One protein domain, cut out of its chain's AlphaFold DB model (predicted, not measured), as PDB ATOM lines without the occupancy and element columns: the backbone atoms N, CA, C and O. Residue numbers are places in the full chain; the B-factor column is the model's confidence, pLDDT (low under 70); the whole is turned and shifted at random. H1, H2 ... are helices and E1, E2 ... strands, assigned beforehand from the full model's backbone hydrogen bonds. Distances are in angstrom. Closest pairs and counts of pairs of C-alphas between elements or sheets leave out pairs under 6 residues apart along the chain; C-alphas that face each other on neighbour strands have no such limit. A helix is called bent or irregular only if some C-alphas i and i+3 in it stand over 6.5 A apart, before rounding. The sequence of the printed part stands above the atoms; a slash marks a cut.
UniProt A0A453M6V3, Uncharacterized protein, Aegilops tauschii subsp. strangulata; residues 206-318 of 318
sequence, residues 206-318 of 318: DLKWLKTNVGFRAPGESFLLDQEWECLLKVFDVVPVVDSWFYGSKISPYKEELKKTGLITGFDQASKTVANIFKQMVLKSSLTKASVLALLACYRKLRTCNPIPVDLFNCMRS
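What this domain is: This is residues 206 to 318 of the 318 residues of an uncharacterized protein of Aegilops tauschii subsp. strangulata (UniProt A0A453M6V3). The model has two lobes at opposite ends of its long axis: in one, H4, H5 and H6 form a helical group with short H1 against both H4 and H5; the other, looser one holds the small hairpin of E1 and E2, with H2 near E1 and H3 farther off, and neither H2 nor H3 touches a helix. Residues 218 to 229, 234 to 243 and 261 to 266 run between the lobes. The printed part has 113 residues, with two named strands, E1 and E2, then six named helices, H1 to H6; the sheet is E1 - E2, antiparallel, and the class is mostly helix. The whole is compact, with a radius of gyration of the C-alphas of 14.2 A and spans of 40 by 31 by 23 A.

Where its parts are: Find C-alpha 210 at (188.638, 155.801, 160.361), where E1 begins; it runs over residues 210 to 212, and E2 follows at residues 215 to 217. Next come H1, residues 230 to 233, and H2, residues 244 to 247. H3 takes residues 252 to 260 and measures 14.5 A; it is irregular, with C-alphas 253 and 256 8.5 A apart. At C-alpha 267, (181.740, 137.433, 158.077), H4 starts, and it runs to residue 283 over 24.3 A. H5, residues 289 to 302, covers 20.0 A, and H6, residues 310 to 317, covers 10.8 A and ends at (194.540, 122.307, 162.167).

How they stand to each other: Start at the hairpin: E1 and E2 are antiparallel at 137 degrees, with N 212 and O 215 2.9 A apart and N 217 and O 210 2.9 A apart, both within hydrogen-bond range. The closest C-alphas of E1 and H2 are those of Lys 211 and Phe 246, 7.3 A apart. H3 is apart from E1, E2 and H2. Residues 270 to 274 of H4 touch H1, closest at the C-alphas of Leu 232 and Val 274, 6.9 A. Residues 295 to 301 of H5 touch H1, closest at the C-alphas of Cys 231 and Cys 298, 5.3 A. H4 and H5 are near each other, with 5 pairs of C-alphas within 10 A. H4 and H6 touch at a shallow tilt of 22 degrees, the same way, closest at the C-alphas of Ala 275 and Leu 312, 4.4 A. H5 and H6 are close but not clearly touching: the closest C-alphas, of Tyr 299 and Phe 313, are 8.0 A apart. In H4, H5 and H6 every O i to N i+4 pair is within hydrogen-bond range, in H3 3 of 5 are, and H1 and H2 are too short for such a pair.

The domain as a whole: The two C-alphas farthest apart are those of Lys 250 and Ser 318, 42.5 A. The printed part has no cut, and it ends at residue 318, the chain's last. Look at residues 218 to 229 for the long link, from E2 to H1. The mean pLDDT of the printed part is 87.9, and residues 306 and 318 are under 70.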
ATOM      1  N   ASP A 206     191.868 154.572 150.508       88.31
ATOM      2  CA  ASP A 206     193.258 154.335 150.916       88.31
ATOM      3  C   ASP A 206     193.705 155.265 152.057       88.31
ATOM      4  O   ASP A 206     194.788 155.118 152.627       88.31
ATOM      5  N   LEU A 207     192.868 156.244 152.415       92.62
ATOM      6  CA  LEU A 207     193.173 157.211 153.462       92.62
ATOM      7  C   LEU A 207     192.903 156.628 154.848       92.62
ATOM      8  O   LEU A 207     191.850 156.057 155.118       92.62
ATOM      9  N   LYS A 208     193.831 156.861 155.779       93.62
ATOM     10  CA  LYS A 208     193.694 156.460 157.184       93.62
ATOM     11  C   LYS A 208     192.861 157.475 157.969       93.62
ATOM     12  O   LYS A 208     193.417 158.278 158.714       93.62
ATOM     13  N   TRP A 209     191.545 157.471 157.765       93.69
ATOM     14  CA  TRP A 209     190.613 158.425 158.387       93.69
ATOM     15  C   TRP A 209     189.664 157.803 159.411       93.69
ATOM     16  O   TRP A 209     189.070 158.528 160.207       93.69
ATOM     17  N   LEU A 210     189.538 156.476 159.438       94.38
ATOM     18  CA  LEU A 210     188.638 155.801 160.361       94.38
ATOM     19  C   LEU A 210     189.375 155.457 161.659       94.38
ATOM     20  O   LEU A 210     190.390 154.759 161.646       94.38
ATOM     21  N   LYS A 211     188.885 155.962 162.791       94.69
ATOM     22  CA  LYS A 211     189.418 155.652 164.116       94.69
ATOM     23  C   LYS A 211     189.028 154.229 164.498       94.69
ATOM     24  O   LYS A 211     187.851 153.872 164.539       94.69
ATOM     25  N   THR A 212     190.037 153.444 164.840       94.62
ATOM     26  CA  THR A 212     189.900 152.092 165.385       94.62
ATOM     27  C   THR A 212     190.565 152.001 166.756       94.62
ATOM     28  O   THR A 212     191.295 152.913 167.171       94.62
ATOM     29  N   ASN A 213     190.353 150.888 167.454       92.50
ATOM     30  CA  ASN A 213     191.084 150.526 168.674       92.50
ATOM     31  C   ASN A 213     192.619 150.535 168.497       92.50
ATOM     32  O   ASN A 213     193.332 150.803 169.458       92.50
ATOM     33  N   VAL A 214     193.133 150.328 167.278       92.62
ATOM     34  CA  VAL A 214     194.577 150.303 166.954       92.62
ATOM     35  C   VAL A 214     195.049 151.529 166.160       92.62
ATOM     36  O   VAL A 214     195.996 151.461 165.367       92.62
ATOM     37  N   GLY A 215     194.372 152.664 166.353       92.56
ATOM     38  CA  GLY A 215     194.689 153.944 165.711       92.56
ATOM     39  C   GLY A 215     193.855 154.222 164.459       92.56
ATOM     40  O   GLY A 215     192.818 153.602 164.234       92.56
ATOM     41  N   PHE A 216     194.275 155.195 163.652       93.25
ATOM     42  CA  PHE A 216     193.583 155.537 162.407       93.25
ATOM     43  C   PHE A 216     193.965 154.585 161.271       93.25
ATOM     44  O   PHE A 216     195.150 154.332 161.034       93.25
ATOM     45  N   ARG A 217     192.959 154.066 160.564       93.94
ATOM     46  CA  ARG A 217     193.104 153.053 159.512       93.94
ATOM     47  C   ARG A 217     192.260 153.377 158.291       93.94
ATOM     48  O   ARG A 217     191.335 154.189 158.353       93.94
ATOM     49  N   ALA A 218     192.641 152.771 157.172       94.38
ATOM     50  CA  ALA A 218     191.837 152.804 155.965       94.38
ATOM     51  C   ALA A 218     190.563 151.967 156.175       94.38
ATOM     52  O   ALA A 218     190.621 150.952 156.882       94.38
ATOM     53  N   PRO A 219     189.415 152.340 155.581       95.19
ATOM     54  CA  PRO A 219     188.189 151.557 155.716       95.19
ATOM     55  C   PRO A 219     188.361 150.092 155.307       95.19
ATOM     56  O   PRO A 219     187.925 149.210 156.038       95.19
ATOM     57  N   GLY A 220     189.086 149.826 154.214       93.25
ATOM     58  CA  GLY A 220     189.376 148.467 153.735       93.25
ATOM     59  C   GLY A 220     190.240 147.607 154.665       93.25
ATOM     60  O   GLY A 220     190.338 146.403 154.456       93.25
ATOM     61  N   GLU A 221     190.850 148.201 155.692       91.94
ATOM     62  CA  GLU A 221     191.614 147.505 156.738       91.94
ATOM     63  C   GLU A 221     190.838 147.412 158.061       91.94
ATOM     64  O   GLU A 221     191.349 146.879 159.046       91.94
ATOM     65  N   SER A 222     189.634 147.984 158.110       94.19
ATOM     66  CA  SER A 222     188.876 148.198 159.337       94.19
ATOM     67  C   SER A 222     187.603 147.362 159.361       94.19
ATOM     68  O   SER A 222     187.013 147.056 158.326       94.19
ATOM     69  N   PHE A 223     187.148 147.037 160.567       92.69
ATOM     70  CA  PHE A 223     185.982 146.198 160.805       92.69
ATOM     71  C   PHE A 223     184.896 146.967 161.539       92.69
ATOM     72  O   PHE A 223     185.148 147.573 162.586       92.69
ATOM     73  N   LEU A 224     183.669 146.898 161.023       88.94
ATOM     74  CA  LEU A 224     182.504 147.287 161.808       88.94
ATOM     75  C   LEU A 224     182.186 146.171 162.802       88.94
ATOM     76  O   LEU A 224     182.094 145.008 162.419       88.94
ATOM     77  N   LEU A 225     182.006 146.531 164.068       83.75
ATOM     78  CA  LEU A 225     181.618 145.576 165.093       83.75
ATOM     79  C   LEU A 225     180.174 145.107 164.853       83.75
ATOM     80  O   LEU A 225     179.239 145.908 164.904       83.75
ATOM     81  N   ASP A 226     180.014 143.811 164.608       80.38
ATOM     82  CA  ASP A 226     178.726 143.145 164.429       80.38
ATOM     83  C   ASP A 226     178.531 142.094 165.528       80.38
ATOM     84  O   ASP A 226     179.441 141.314 165.803       80.38
ATOM     85  N   GLN A 227     177.361 142.070 166.168       80.12
ATOM     86  CA  GLN A 227     177.089 141.192 167.312       80.12
ATOM     87  C   GLN A 227     177.181 139.700 166.971       80.12
ATOM     88  O   GLN A 227     177.542 138.896 167.841       80.12
ATOM     89  N   GLU A 228     176.881 139.321 165.727       79.88
ATOM     90  CA  GLU A 228     176.862 137.921 165.303       79.88
ATOM     91  C   GLU A 228     178.266 137.312 165.356       79.88
ATOM     92  O   GLU A 228     178.470 136.214 165.880       79.88
ATOM     93  N   TRP A 229     179.265 138.066 164.895       80.69
ATOM     94  CA  TRP A 229     180.636 137.586 164.727       80.69
ATOM     95  C   TRP A 229     181.691 138.436 165.443       80.69
ATOM     96  O   TRP A 229     182.889 138.244 165.245       80.69
ATOM     97  N   GLU A 230     181.266 139.276 166.390       86.06
ATOM     98  CA  GLU A 230     182.116 140.096 167.266       86.06
ATOM     99  C   GLU A 230     183.245 139.290 167.923       86.06
ATOM    100  O   GLU A 230     184.364 139.775 168.095       86.06
ATOM    101  N   CYS A 231     182.963 138.035 168.282       85.81
ATOM    102  CA  CYS A 231     183.949 137.167 168.914       85.81
ATOM    103  C   CYS A 231     185.177 136.897 168.031       85.81
ATOM    104  O   CYS A 231     186.236 136.678 168.605       85.81
ATOM    105  N   LEU A 232     185.069 136.967 166.691       85.00
ATOM    106  CA  LEU A 232     186.219 136.890 165.773       85.00
ATOM    107  C   LEU A 232     187.131 138.105 165.929       85.00
ATOM    108  O   LEU A 232     188.350 137.972 165.992       85.00
ATOM    109  N   LEU A 233     186.533 139.294 166.000       86.12
ATOM    110  CA  LEU A 233     187.266 140.555 166.053       86.12
ATOM    111  C   LEU A 233     187.971 140.773 167.393       86.12
ATOM    112  O   LEU A 233     188.978 141.468 167.449       86.12
ATOM    113  N   LYS A 234     187.464 140.153 168.462       86.19
ATOM    114  CA  LYS A 234     188.035 140.225 169.815       86.19
ATOM    115  C   LYS A 234     189.107 139.169 170.104       86.19
ATOM    116  O   LYS A 234     189.635 139.153 171.210       86.19
ATOM    117  N   VAL A 235     189.427 138.274 169.159       85.88
ATOM    118  CA  VAL A 235     190.465 137.245 169.381       85.88
ATOM    119  C   VAL A 235     191.844 137.878 169.561       85.88
ATOM    120  O   VAL A 235     192.635 137.421 170.389       85.88
ATOM    121  N   PHE A 236     192.133 138.924 168.785       86.06
ATOM    122  CA  PHE A 236     193.412 139.616 168.824       86.06
ATOM    123  C   PHE A 236     193.207 141.122 168.937       86.06
ATOM    124  O   PHE A 236     192.539 141.722 168.098       86.06
ATOM    125  N   ASP A 237     193.899 141.744 169.889       84.56
ATOM    126  CA  ASP A 237     193.845 143.196 170.106       84.56
ATOM    127  C   ASP A 237     194.395 144.008 168.921       84.56
ATOM    128  O   ASP A 237     194.194 145.217 168.846       84.56
ATOM    129  N   VAL A 238     195.075 143.349 167.973       87.69
ATOM    130  CA  VAL A 238     195.623 143.967 166.756       87.69
ATOM    131  C   VAL A 238     194.604 144.114 165.618       87.69
ATOM    132  O   VAL A 238     194.921 144.742 164.609       87.69
ATOM    133  N   VAL A 239     193.407 143.523 165.741       90.56
ATOM    134  CA  VAL A 239     192.351 143.633 164.723       90.56
ATOM    135  C   VAL A 239     191.770 145.052 164.750       90.56
ATOM    136  O   VAL A 239     191.300 145.473 165.810       90.56
ATOM    137  N   PRO A 240     191.757 145.795 163.625       93.06
ATOM    138  CA  PRO A 240     191.276 147.172 163.614       93.06
ATOM    139  C   PRO A 240     189.751 147.286 163.628       93.06
ATOM    140  O   PRO A 240     189.093 147.331 162.593       93.06
ATOM    141  N   VAL A 241     189.174 147.362 164.820       93.44
ATOM    142  CA  VAL A 241     187.730 147.522 165.022       93.44
ATOM    143  C   VAL A 241     187.387 148.996 165.195       93.44
ATOM    144  O   VAL A 241     188.046 149.694 165.967       93.44
ATOM    145  N   VAL A 242     186.348 149.465 164.497       94.25
ATOM    146  CA  VAL A 242     185.844 150.843 164.608       94.25
ATOM    147  C   VAL A 242     185.577 151.210 166.068       94.25
ATOM    148  O   VAL A 242     184.881 150.501 166.794       94.25
ATOM    149  N   ASP A 243     186.136 152.342 166.487       93.38
ATOM    150  CA  ASP A 243     186.146 152.781 167.879       93.38
ATOM    151  C   ASP A 243     184.816 153.443 168.268       93.38
ATOM    152  O   ASP A 243     184.597 154.641 168.068       93.38
ATOM    153  N   SER A 244     183.904 152.654 168.837       90.44
ATOM    154  CA  SER A 244     182.596 153.147 169.275       90.44
ATOM    155  C   SER A 244     182.684 154.210 170.372       90.44
ATOM    156  O   SER A 244     181.790 155.046 170.466       90.44
ATOM    157  N   TRP A 245     183.741 154.206 171.192       91.81
ATOM    158  CA  TRP A 245     183.930 155.199 172.254       91.81
ATOM    159  C   TRP A 245     184.309 156.559 171.679       91.81
ATOM    160  O   TRP A 245     183.764 157.577 172.097       91.81
ATOM    161  N   PHE A 246     185.188 156.576 170.676       94.06
ATOM    162  CA  PHE A 246     185.558 157.804 169.974       94.06
ATOM    163  C   PHE A 246     184.375 158.430 169.220       94.06
ATOM    164  O   PHE A 246     184.205 159.652 169.210       94.06
ATOM    165  N   TYR A 247     183.556 157.601 168.568       94.69
ATOM    166  CA  TYR A 247     182.457 158.085 167.732       94.69
ATOM    167  C   TYR A 247     181.142 158.317 168.478       94.69
ATOM    168  O   TYR A 247     180.313 159.110 168.016       94.69
ATOM    169  N   GLY A 248     180.920 157.630 169.598       92.75
ATOM    170  CA  GLY A 248     179.616 157.574 170.247       92.75
ATOM    171  C   GLY A 248     178.527 157.131 169.263       92.75
ATOM    172  O   GLY A 248     178.706 156.203 168.474       92.75
ATOM    173  N   SER A 249     177.398 157.839 169.256       92.12
ATOM    174  CA  SER A 249     176.286 157.586 168.332       92.12
ATOM    175  C   SER A 249     176.422 158.280 166.971       92.12
ATOM    176  O   SER A 249     175.583 158.067 166.102       92.12
ATOM    177  N   LYS A 250     177.460 159.098 166.736       94.50
ATOM    178  CA  LYS A 250     177.514 160.011 165.577       94.50
ATOM    179  C   LYS A 250     177.566 159.299 164.224       94.50
ATOM    180  O   LYS A 250     177.006 159.804 163.255       94.50
ATOM    181  N   ILE A 251     178.223 158.139 164.151       93.38
ATOM    182  CA  ILE A 251     178.366 157.377 162.898       93.38
ATOM    183  C   ILE A 251     177.376 156.212 162.777       93.38
ATOM    184  O   ILE A 251     177.262 155.619 161.707       93.38
ATOM    185  N   SER A 252     176.641 155.883 163.847       91.38
ATOM    186  CA  SER A 252     175.720 154.739 163.860       91.38
ATOM    187  C   SER A 252     174.615 154.803 162.794       91.38
ATOM    188  O   SER A 252     174.281 153.741 162.261       91.38
ATOM    189  N   PRO A 253     174.097 155.986 162.388       94.94
ATOM    190  CA  PRO A 253     173.094 156.060 161.332       94.94
ATOM    191  C   PRO A 253     173.648 155.773 159.934       94.94
ATOM    192  O   PRO A 253     172.853 155.660 159.008       94.94
ATOM    193  N   TYR A 254     174.973 155.697 159.754       95.19
ATOM    194  CA  TYR A 254     175.641 155.731 158.447       95.19
ATOM    195  C   TYR A 254     176.298 154.402 158.043       95.19
ATOM    196  O   TYR A 254     177.359 154.371 157.417       95.19
ATOM    197  N   LYS A 255     175.690 153.273 158.432       92.44
ATOM    198  CA  LYS A 255     176.229 151.933 158.142       92.44
ATOM    199  C   LYS A 255     176.412 151.684 156.642       92.44
ATOM    200  O   LYS A 255     177.430 151.126 156.242       92.44
ATOM    201  N   GLU A 256     175.464 152.116 155.816       94.56
ATOM    202  CA  GLU A 256     175.530 151.910 154.364       94.56
ATOM    203  C   GLU A 256     176.605 152.780 153.703       94.56
ATOM    204  O   GLU A 256     177.313 152.330 152.806       94.56
ATOM    205  N   GLU A 257     176.808 154.007 154.179       96.38
ATOM    206  CA  GLU A 257     177.879 154.886 153.705       96.38
ATOM    207  C   GLU A 257     179.250 154.334 154.086       96.38
ATOM    208  O   GLU A 257     180.152 154.304 153.252       96.38
ATOM    209  N   LEU A 258     179.391 153.827 155.314       94.75
ATOM    210  CA  LEU A 258     180.599 153.139 155.757       94.75
ATOM    211  C   LEU A 258     180.908 151.925 154.868       94.75
ATOM    212  O   LEU A 258     182.042 151.794 154.407       94.75
ATOM    213  N   LYS A 259     179.912 151.092 154.538       93.31
ATOM    214  CA  LYS A 259     180.083 149.975 153.588       93.31
ATOM    215  C   LYS A 259     180.581 150.447 152.223       93.31
ATOM    216  O   LYS A 259     181.525 149.868 151.690       93.31
ATOM    217  N   LYS A 260     180.021 151.539 151.680       94.88
ATOM    218  CA  LYS A 260     180.461 152.122 150.395       94.88
ATOM    219  C   LYS A 260     181.933 152.543 150.394       94.88
ATOM    220  O   LYS A 260     182.560 152.531 149.338       94.88
ATOM    221  N   THR A 261     182.503 152.884 151.552       94.62
ATOM    222  CA  THR A 261     183.935 153.227 151.661       94.62
ATOM    223  C   THR A 261     184.878 152.023 151.590       94.62
ATOM    224  O   THR A 261     186.090 152.210 151.533       94.62
ATOM    225  N   GLY A 262     184.344 150.797 151.563       93.06
ATOM    226  CA  GLY A 262     185.126 149.562 151.612       93.06
ATOM    227  C   GLY A 262     185.297 148.999 153.023       93.06
ATOM    228  O   GLY A 262     186.098 148.088 153.196       93.06
ATOM    229  N   LEU A 263     184.564 149.519 154.018       94.38
ATOM    230  CA  LEU A 263     184.600 148.987 155.378       94.38
ATOM    231  C   LEU A 263     184.225 147.503 155.399       94.38
ATOM    232  O   LEU A 263     183.197 147.109 154.837       94.38
ATOM    233  N   ILE A 264     185.015 146.689 156.101       90.75
ATOM    234  CA  ILE A 264     184.742 145.260 156.202       90.75
ATOM    235  C   ILE A 264     183.550 145.045 157.134       90.75
ATOM    236  O   ILE A 264     183.594 145.343 158.330       90.75
ATOM    237  N   THR A 265     182.471 144.520 156.562       86.25
ATOM    238  CA  THR A 265     181.208 144.237 157.266       86.25
ATOM    239  C   THR A 265     180.741 142.791 157.102       86.25
ATOM    240  O   THR A 265     179.728 142.411 157.676       86.25
ATOM    241  N   GLY A 266     181.465 141.982 156.322       84.50
ATOM    242  CA  GLY A 266     181.107 140.598 156.026       84.50
ATOM    243  C   GLY A 266     181.886 139.587 156.864       84.50
ATOM    244  O   GLY A 266     183.105 139.705 157.019       84.50
ATOM    245  N   PHE A 267     181.179 138.551 157.318       84.19
ATOM    246  CA  PHE A 267     181.740 137.433 158.077       84.19
ATOM    247  C   PHE A 267     182.944 136.783 157.381       84.19
ATOM    248  O   PHE A 267     183.990 136.606 158.002       84.19
ATOM    249  N   ASP A 268     182.830 136.470 156.088       85.31
ATOM    250  CA  ASP A 268     183.871 135.747 155.347       85.31
ATOM    251  C   ASP A 268     185.194 136.517 155.310       85.31
ATOM    252  O   ASP A 268     186.272 135.959 155.519       85.31
ATOM    253  N   GLN A 269     185.122 137.827 155.074       85.50
ATOM    254  CA  GLN A 269     186.303 138.682 155.011       85.50
ATOM    255  C   GLN A 269     186.923 138.888 156.402       85.50
ATOM    256  O   GLN A 269     188.152 138.898 156.533       85.50
ATOM    257  N   ALA A 270     186.094 138.977 157.447       85.19
ATOM    258  CA  ALA A 270     186.552 138.983 158.833       85.19
ATOM    259  C   ALA A 270     187.251 137.673 159.210       85.19
ATOM    260  O   ALA A 270     188.378 137.703 159.706       85.19
ATOM    261  N   SER A 271     186.643 136.528 158.894       87.06
ATOM    262  CA  SER A 271     187.219 135.206 159.144       87.06
ATOM    263  C   SER A 271     188.583 135.041 158.468       87.06
ATOM    264  O   SER A 271     189.556 134.700 159.142       87.06
ATOM    265  N   LYS A 272     188.689 135.375 157.174       88.31
ATOM    266  CA  LYS A 272     189.951 135.332 156.413       88.31
ATOM    267  C   LYS A 272     191.034 136.213 157.022       88.31
ATOM    268  O   LYS A 272     192.189 135.801 157.123       88.31
ATOM    269  N   THR A 273     190.673 137.419 157.454       85.62
ATOM    270  CA  THR A 273     191.641 138.355 158.035       85.62
ATOM    271  C   THR A 273     192.148 137.863 159.388       85.62
ATOM    272  O   THR A 273     193.355 137.845 159.617       85.62
ATOM    273  N   VAL A 274     191.254 137.390 160.260       86.81
ATOM    274  CA  VAL A 274     191.630 136.824 161.566       86.81
ATOM    275  C   VAL A 274     192.481 135.562 161.393       86.81
ATOM    276  O   VAL A 274     193.476 135.398 162.097       86.81
ATOM    277  N   ALA A 275     192.163 134.712 160.414       89.06
ATOM    278  CA  ALA A 275     192.966 133.542 160.065       89.06
ATOM    279  C   ALA A 275     194.391 133.923 159.620       89.06
ATOM    280  O   ALA A 275     195.371 133.314 160.055       89.06
ATOM    281  N   ASN A 276     194.526 134.975 158.806       89.38
ATOM    282  CA  ASN A 276     195.828 135.501 158.399       89.38
ATOM    283  C   ASN A 276     196.610 136.103 159.575       89.38
ATOM    284  O   ASN A 276     197.812 135.864 159.685       89.38
ATOM    285  N   ILE A 277     195.949 136.835 160.477       88.50
ATOM    286  CA  ILE A 277     196.578 137.361 161.698       88.50
ATOM    287  C   ILE A 277     197.082 136.209 162.572       88.50
ATOM    288  O   ILE A 277     198.232 136.240 163.003       88.50
ATOM    289  N   PHE A 278     196.269 135.168 162.774       89.06
ATOM    290  CA  PHE A 278     196.672 133.974 163.514       89.06
ATOM    291  C   PHE A 278     197.926 133.331 162.906       89.06
ATOM    292  O   PHE A 278     198.916 133.160 163.614       89.06
ATOM    293  N   LYS A 279     197.934 133.067 161.590       90.31
ATOM    294  CA  LYS A 279     199.111 132.538 160.874       90.31
ATOM    295  C   LYS A 279     200.359 133.390 161.107       90.31
ATOM    296  O   LYS A 279     201.425 132.859 161.395       90.31
ATOM    297  N   GLN A 280     200.227 134.712 161.025       89.62
ATOM    298  CA  GLN A 280     201.340 135.632 161.266       89.62
ATOM    299  C   GLN A 280     201.845 135.583 162.713       89.62
ATOM    300  O   GLN A 280     203.052 135.643 162.936       89.62
ATOM    301  N   MET A 281     200.952 135.450 163.694       88.69
ATOM    302  CA  MET A 281     201.345 135.313 165.098       88.69
ATOM    303  C   MET A 281     202.032 133.978 165.388       88.69
ATOM    304  O   MET A 281     202.992 133.951 166.158       88.69
ATOM    305  N   VAL A 282     201.585 132.885 164.759       89.25
ATOM    306  CA  VAL A 282     202.252 131.574 164.838       89.25
ATOM    307  C   VAL A 282     203.674 131.676 164.284       89.25
ATOM    308  O   VAL A 282     204.625 131.337 164.985       89.25
ATOM    309  N   LEU A 283     203.828 132.216 163.069       91.50
ATOM    310  CA  LEU A 283     205.130 132.372 162.406       91.50
ATOM    311  C   LEU A 283     206.115 133.227 163.215       91.50
ATOM    312  O   LEU A 283     207.314 132.978 163.183       91.50
ATOM    313  N   LYS A 284     205.615 134.227 163.946       92.31
ATOM    314  CA  LYS A 284     206.421 135.118 164.796       92.31
ATOM    315  C   LYS A 284     206.579 134.622 166.235       92.31
ATOM    316  O   LYS A 284     207.144 135.343 167.052       92.31
ATOM    317  N   SER A 285     206.037 133.448 166.567       89.19
ATOM    318  CA  SER A 285     205.990 132.909 167.935       89.19
ATOM    319  C   SER A 285     205.426 133.903 168.964       89.19
ATOM    320  O   SER A 285     205.867 133.953 170.109       89.19
ATOM    321  N   SER A 286     204.435 134.707 168.560       90.25
ATOM    322  CA  SER A 286     203.869 135.799 169.364       90.25
ATOM    323  C   SER A 286     202.490 135.479 169.952       90.25
ATOM    324  O   SER A 286     201.791 136.376 170.421       90.25
ATOM    325  N   LEU A 287     202.051 134.219 169.879       89.00
ATOM    326  CA  LEU A 287     200.780 133.789 170.455       89.00
ATOM    327  C   LEU A 287     200.848 133.807 171.982       89.00
ATOM    328  O   LEU A 287     201.701 133.169 172.594       89.00
ATOM    329  N   THR A 288     199.895 134.496 172.602       89.12
ATOM    330  CA  THR A 288     199.758 134.516 174.061       89.12
ATOM    331  C   THR A 288     198.729 133.489 174.527       89.12
ATOM    332  O   THR A 288     197.807 133.122 173.792       89.12
ATOM    333  N   LYS A 289     198.820 133.079 175.798       90.31
ATOM    334  CA  LYS A 289     197.792 132.247 176.447       90.31
ATOM    335  C   LYS A 289     196.393 132.869 176.325       90.31
ATOM    336  O   LYS A 289     195.428 132.149 176.082       90.31
ATOM    337  N   ALA A 290     196.286 134.192 176.467       89.38
ATOM    338  CA  ALA A 290     195.021 134.913 176.352       89.38
ATOM    339  C   ALA A 290     194.434 134.806 174.936       89.38
ATOM    340  O   ALA A 290     193.262 134.462 174.790       89.38
ATOM    341  N   SER A 291     195.259 135.000 173.903       86.81
ATOM    342  CA  SER A 291     194.841 134.881 172.501       86.81
ATOM    343  C   SER A 291     194.348 133.470 172.164       86.81
ATOM    344  O   SER A 291     193.327 133.315 171.499       86.81
ATOM    345  N   VAL A 292     195.022 132.428 172.668       87.69
ATOM    346  CA  VAL A 292     194.598 131.029 172.467       87.69
ATOM    347  C   VAL A 292     193.252 130.751 173.142       87.69
ATOM    348  O   VAL A 292     192.368 130.147 172.534       87.69
ATOM    349  N   LEU A 293     193.056 131.215 174.380       90.31
ATOM    350  CA  LEU A 293     191.779 131.054 175.083       90.31
ATOM    351  C   LEU A 293     190.639 131.809 174.383       90.31
ATOM    352  O   LEU A 293     189.553 131.250 174.225       90.31
ATOM    353  N   ALA A 294     190.891 133.038 173.922       89.94
ATOM    354  CA  ALA A 294     189.928 133.825 173.157       89.94
ATOM    355  C   ALA A 294     189.554 133.133 171.836       89.94
ATOM    356  O   ALA A 294     188.373 133.056 171.493       89.94
ATOM    357  N   LEU A 295     190.534 132.547 171.142       88.56
ATOM    358  CA  LEU A 295     190.319 131.786 169.911       88.56
ATOM    359  C   LEU A 295     189.454 130.538 170.150       88.56
ATOM    360  O   LEU A 295     188.512 130.293 169.401       88.56
ATOM    361  N   LEU A 296     189.716 129.770 171.212       88.25
ATOM    362  CA  LEU A 296     188.907 128.595 171.568       88.25
ATOM    363  C   LEU A 296     187.478 128.973 171.987       88.25
ATOM    364  O   LEU A 296     186.523 128.277 171.633       88.25
ATOM    365  N   ALA A 297     187.314 130.076 172.721       88.25
ATOM    366  CA  ALA A 297     186.001 130.605 173.079       88.25
ATOM    367  C   ALA A 297     185.220 131.044 171.829       88.25
ATOM    368  O   ALA A 297     184.046 130.702 171.678       88.25
ATOM    369  N   CYS A 298     185.894 131.730 170.904       88.12
ATOM    370  CA  CYS A 298     185.353 132.112 169.606       88.12
ATOM    371  C   CYS A 298     184.939 130.879 168.782       88.12
ATOM    372  O   CYS A 298     183.792 130.799 168.342       88.12
ATOM    373  N   TYR A 299     185.805 129.865 168.672       84.94
ATOM    374  CA  TYR A 299     185.499 128.588 168.016       84.94
ATOM    375  C   TYR A 299     184.246 127.933 168.606       84.94
ATOM    376  O   TYR A 299     183.342 127.528 167.877       84.94
ATOM    377  N   ARG A 300     184.157 127.855 169.941       86.50
ATOM    378  CA  ARG A 300     182.999 127.272 170.632       86.50
ATOM    379  C   ARG A 300     181.703 128.012 170.299       86.50
ATOM    380  O   ARG A 300     180.684 127.344 170.150       86.50
ATOM    381  N   LYS A 301     181.749 129.344 170.189       85.81
ATOM    382  CA  LYS A 301     180.588 130.176 169.841       85.81
ATOM    383  C   LYS A 301     180.179 130.002 168.375       85.81
ATOM    384  O   LYS A 301     178.994 129.899 168.096       85.81
ATOM    385  N   LEU A 302     181.146 129.932 167.458       84.06
ATOM    386  CA  LEU A 302     180.885 129.962 166.014       84.06
ATOM    387  C   LEU A 302     180.714 128.596 165.357       84.06
ATOM    388  O   LEU A 302     180.176 128.527 164.258       84.06
ATOM    389  N   ARG A 303     181.128 127.495 165.997       80.12
ATOM    390  CA  ARG A 303     180.966 126.142 165.425       80.12
ATOM    391  C   ARG A 303     179.505 125.749 165.164       80.12
ATOM    392  O   ARG A 303     179.265 124.780 164.458       80.12
ATOM    393  N   THR A 304     178.554 126.449 165.784       77.25
ATOM    394  CA  THR A 304     177.106 126.255 165.618       77.25
ATOM    395  C   THR A 304     176.446 127.356 164.784       77.25
ATOM    396  O   THR A 304     175.235 127.321 164.598       77.25
ATOM    397  N   CYS A 305     177.209 128.347 164.313       70.56
ATOM    398  CA  CYS A 305     176.714 129.438 163.474       70.56
ATOM    399  C   CYS A 305     176.778 129.057 161.989       70.56
ATOM    400  O   CYS A 305     177.622 128.261 161.583       70.56
ATOM    401  N   ASN A 306     175.904 129.650 161.175       68.81
ATOM    402  CA  ASN A 306     175.972 129.569 159.720       68.81
ATOM    403  C   ASN A 306     176.084 131.000 159.167       68.81
ATOM    404  O   ASN A 306     175.159 131.776 159.410       68.81
ATOM    405  N   PRO A 307     177.167 131.372 158.458       70.62
ATOM    406  CA  PRO A 307     178.313 130.548 158.042       70.62
ATOM    407  C   PRO A 307     179.341 130.244 159.155       70.62
ATOM    408  O   PRO A 307     179.444 130.948 160.158       70.62
ATOM    409  N   ILE A 308     180.121 129.172 158.959       78.12
ATOM    410  CA  ILE A 308     181.227 128.731 159.833       78.12
ATOM    411  C   ILE A 308     182.543 129.365 159.339       78.12
ATOM    412  O   ILE A 308     182.740 129.451 158.126       78.12
ATOM    413  N   PRO A 309     183.495 129.764 160.211       78.00
ATOM    414  CA  PRO A 309     184.745 130.393 159.782       78.00
ATOM    415  C   PRO A 309     185.767 129.337 159.316       78.00
ATOM    416  O   PRO A 309     186.759 129.060 159.993       78.00
ATOM    417  N   VAL A 310     185.504 128.723 158.156       78.88
ATOM    418  CA  VAL A 310     186.269 127.587 157.603       78.88
ATOM    419  C   VAL A 310     187.759 127.904 157.472       78.88
ATOM    420  O   VAL A 310     188.593 127.086 157.858       78.88
ATOM    421  N   ASP A 311     188.102 129.101 156.995       78.94
ATOM    422  CA  ASP A 311     189.498 129.515 156.823       78.94
ATOM    423  C   ASP A 311     190.250 129.539 158.156       78.94
ATOM    424  O   ASP A 311     191.357 129.007 158.257       78.94
ATOM    425  N   LEU A 312     189.631 130.084 159.208       77.94
ATOM    426  CA  LEU A 312     190.209 130.094 160.551       77.94
ATOM    427  C   LEU A 312     190.379 128.671 161.092       77.94
ATOM    428  O   LEU A 312     191.427 128.339 161.641       77.94
ATOM    429  N   PHE A 313     189.371 127.819 160.904       81.06
ATOM    430  CA  PHE A 313     189.393 126.445 161.406       81.06
ATOM    431  C   PHE A 313     190.458 125.598 160.711       81.06
ATOM    432  O   PHE A 313     191.130 124.809 161.371       81.06
ATOM    433  N   ASN A 314     190.655 125.792 159.407       82.75
ATOM    434  CA  ASN A 314     191.732 125.143 158.669       82.75
ATOM    435  C   ASN A 314     193.106 125.586 159.185       82.75
ATOM    436  O   ASN A 314     193.974 124.741 159.372       82.75
ATOM    437  N   CYS A 315     193.284 126.875 159.497       78.31
ATOM    438  CA  CYS A 315     194.544 127.378 160.056       78.31
ATOM    439  C   CYS A 315     194.860 126.810 161.443       78.31
ATOM    440  O   CYS A 315     196.022 126.685 161.793       78.31
ATOM    441  N   MET A 316     193.847 126.480 162.246       76.12
ATOM    442  CA  MET A 316     194.055 125.883 163.572       76.12
ATOM    443  C   MET A 316     194.443 124.397 163.518       76.12
ATOM    444  O   MET A 316     194.864 123.848 164.531       76.12
ATOM    445  N   ARG A 317     194.234 123.733 162.373       75.62
ATOM    446  CA  ARG A 317     194.540 122.307 162.167       75.62
ATOM    447  C   ARG A 317     195.911 122.068 161.529       75.62
ATOM    448  O   ARG A 317     196.386 120.939 161.590       75.62
ATOM    449  N   SER A 318     196.476 123.090 160.885       59.94
ATOM    450  CA  SER A 318     197.794 123.093 160.230       59.94
ATOM    451  C   SER A 318     198.897 123.501 161.192       59.94
ATOM    452  O   SER A 318     199.955 122.845 161.168       59.94
TER     453      SER A 318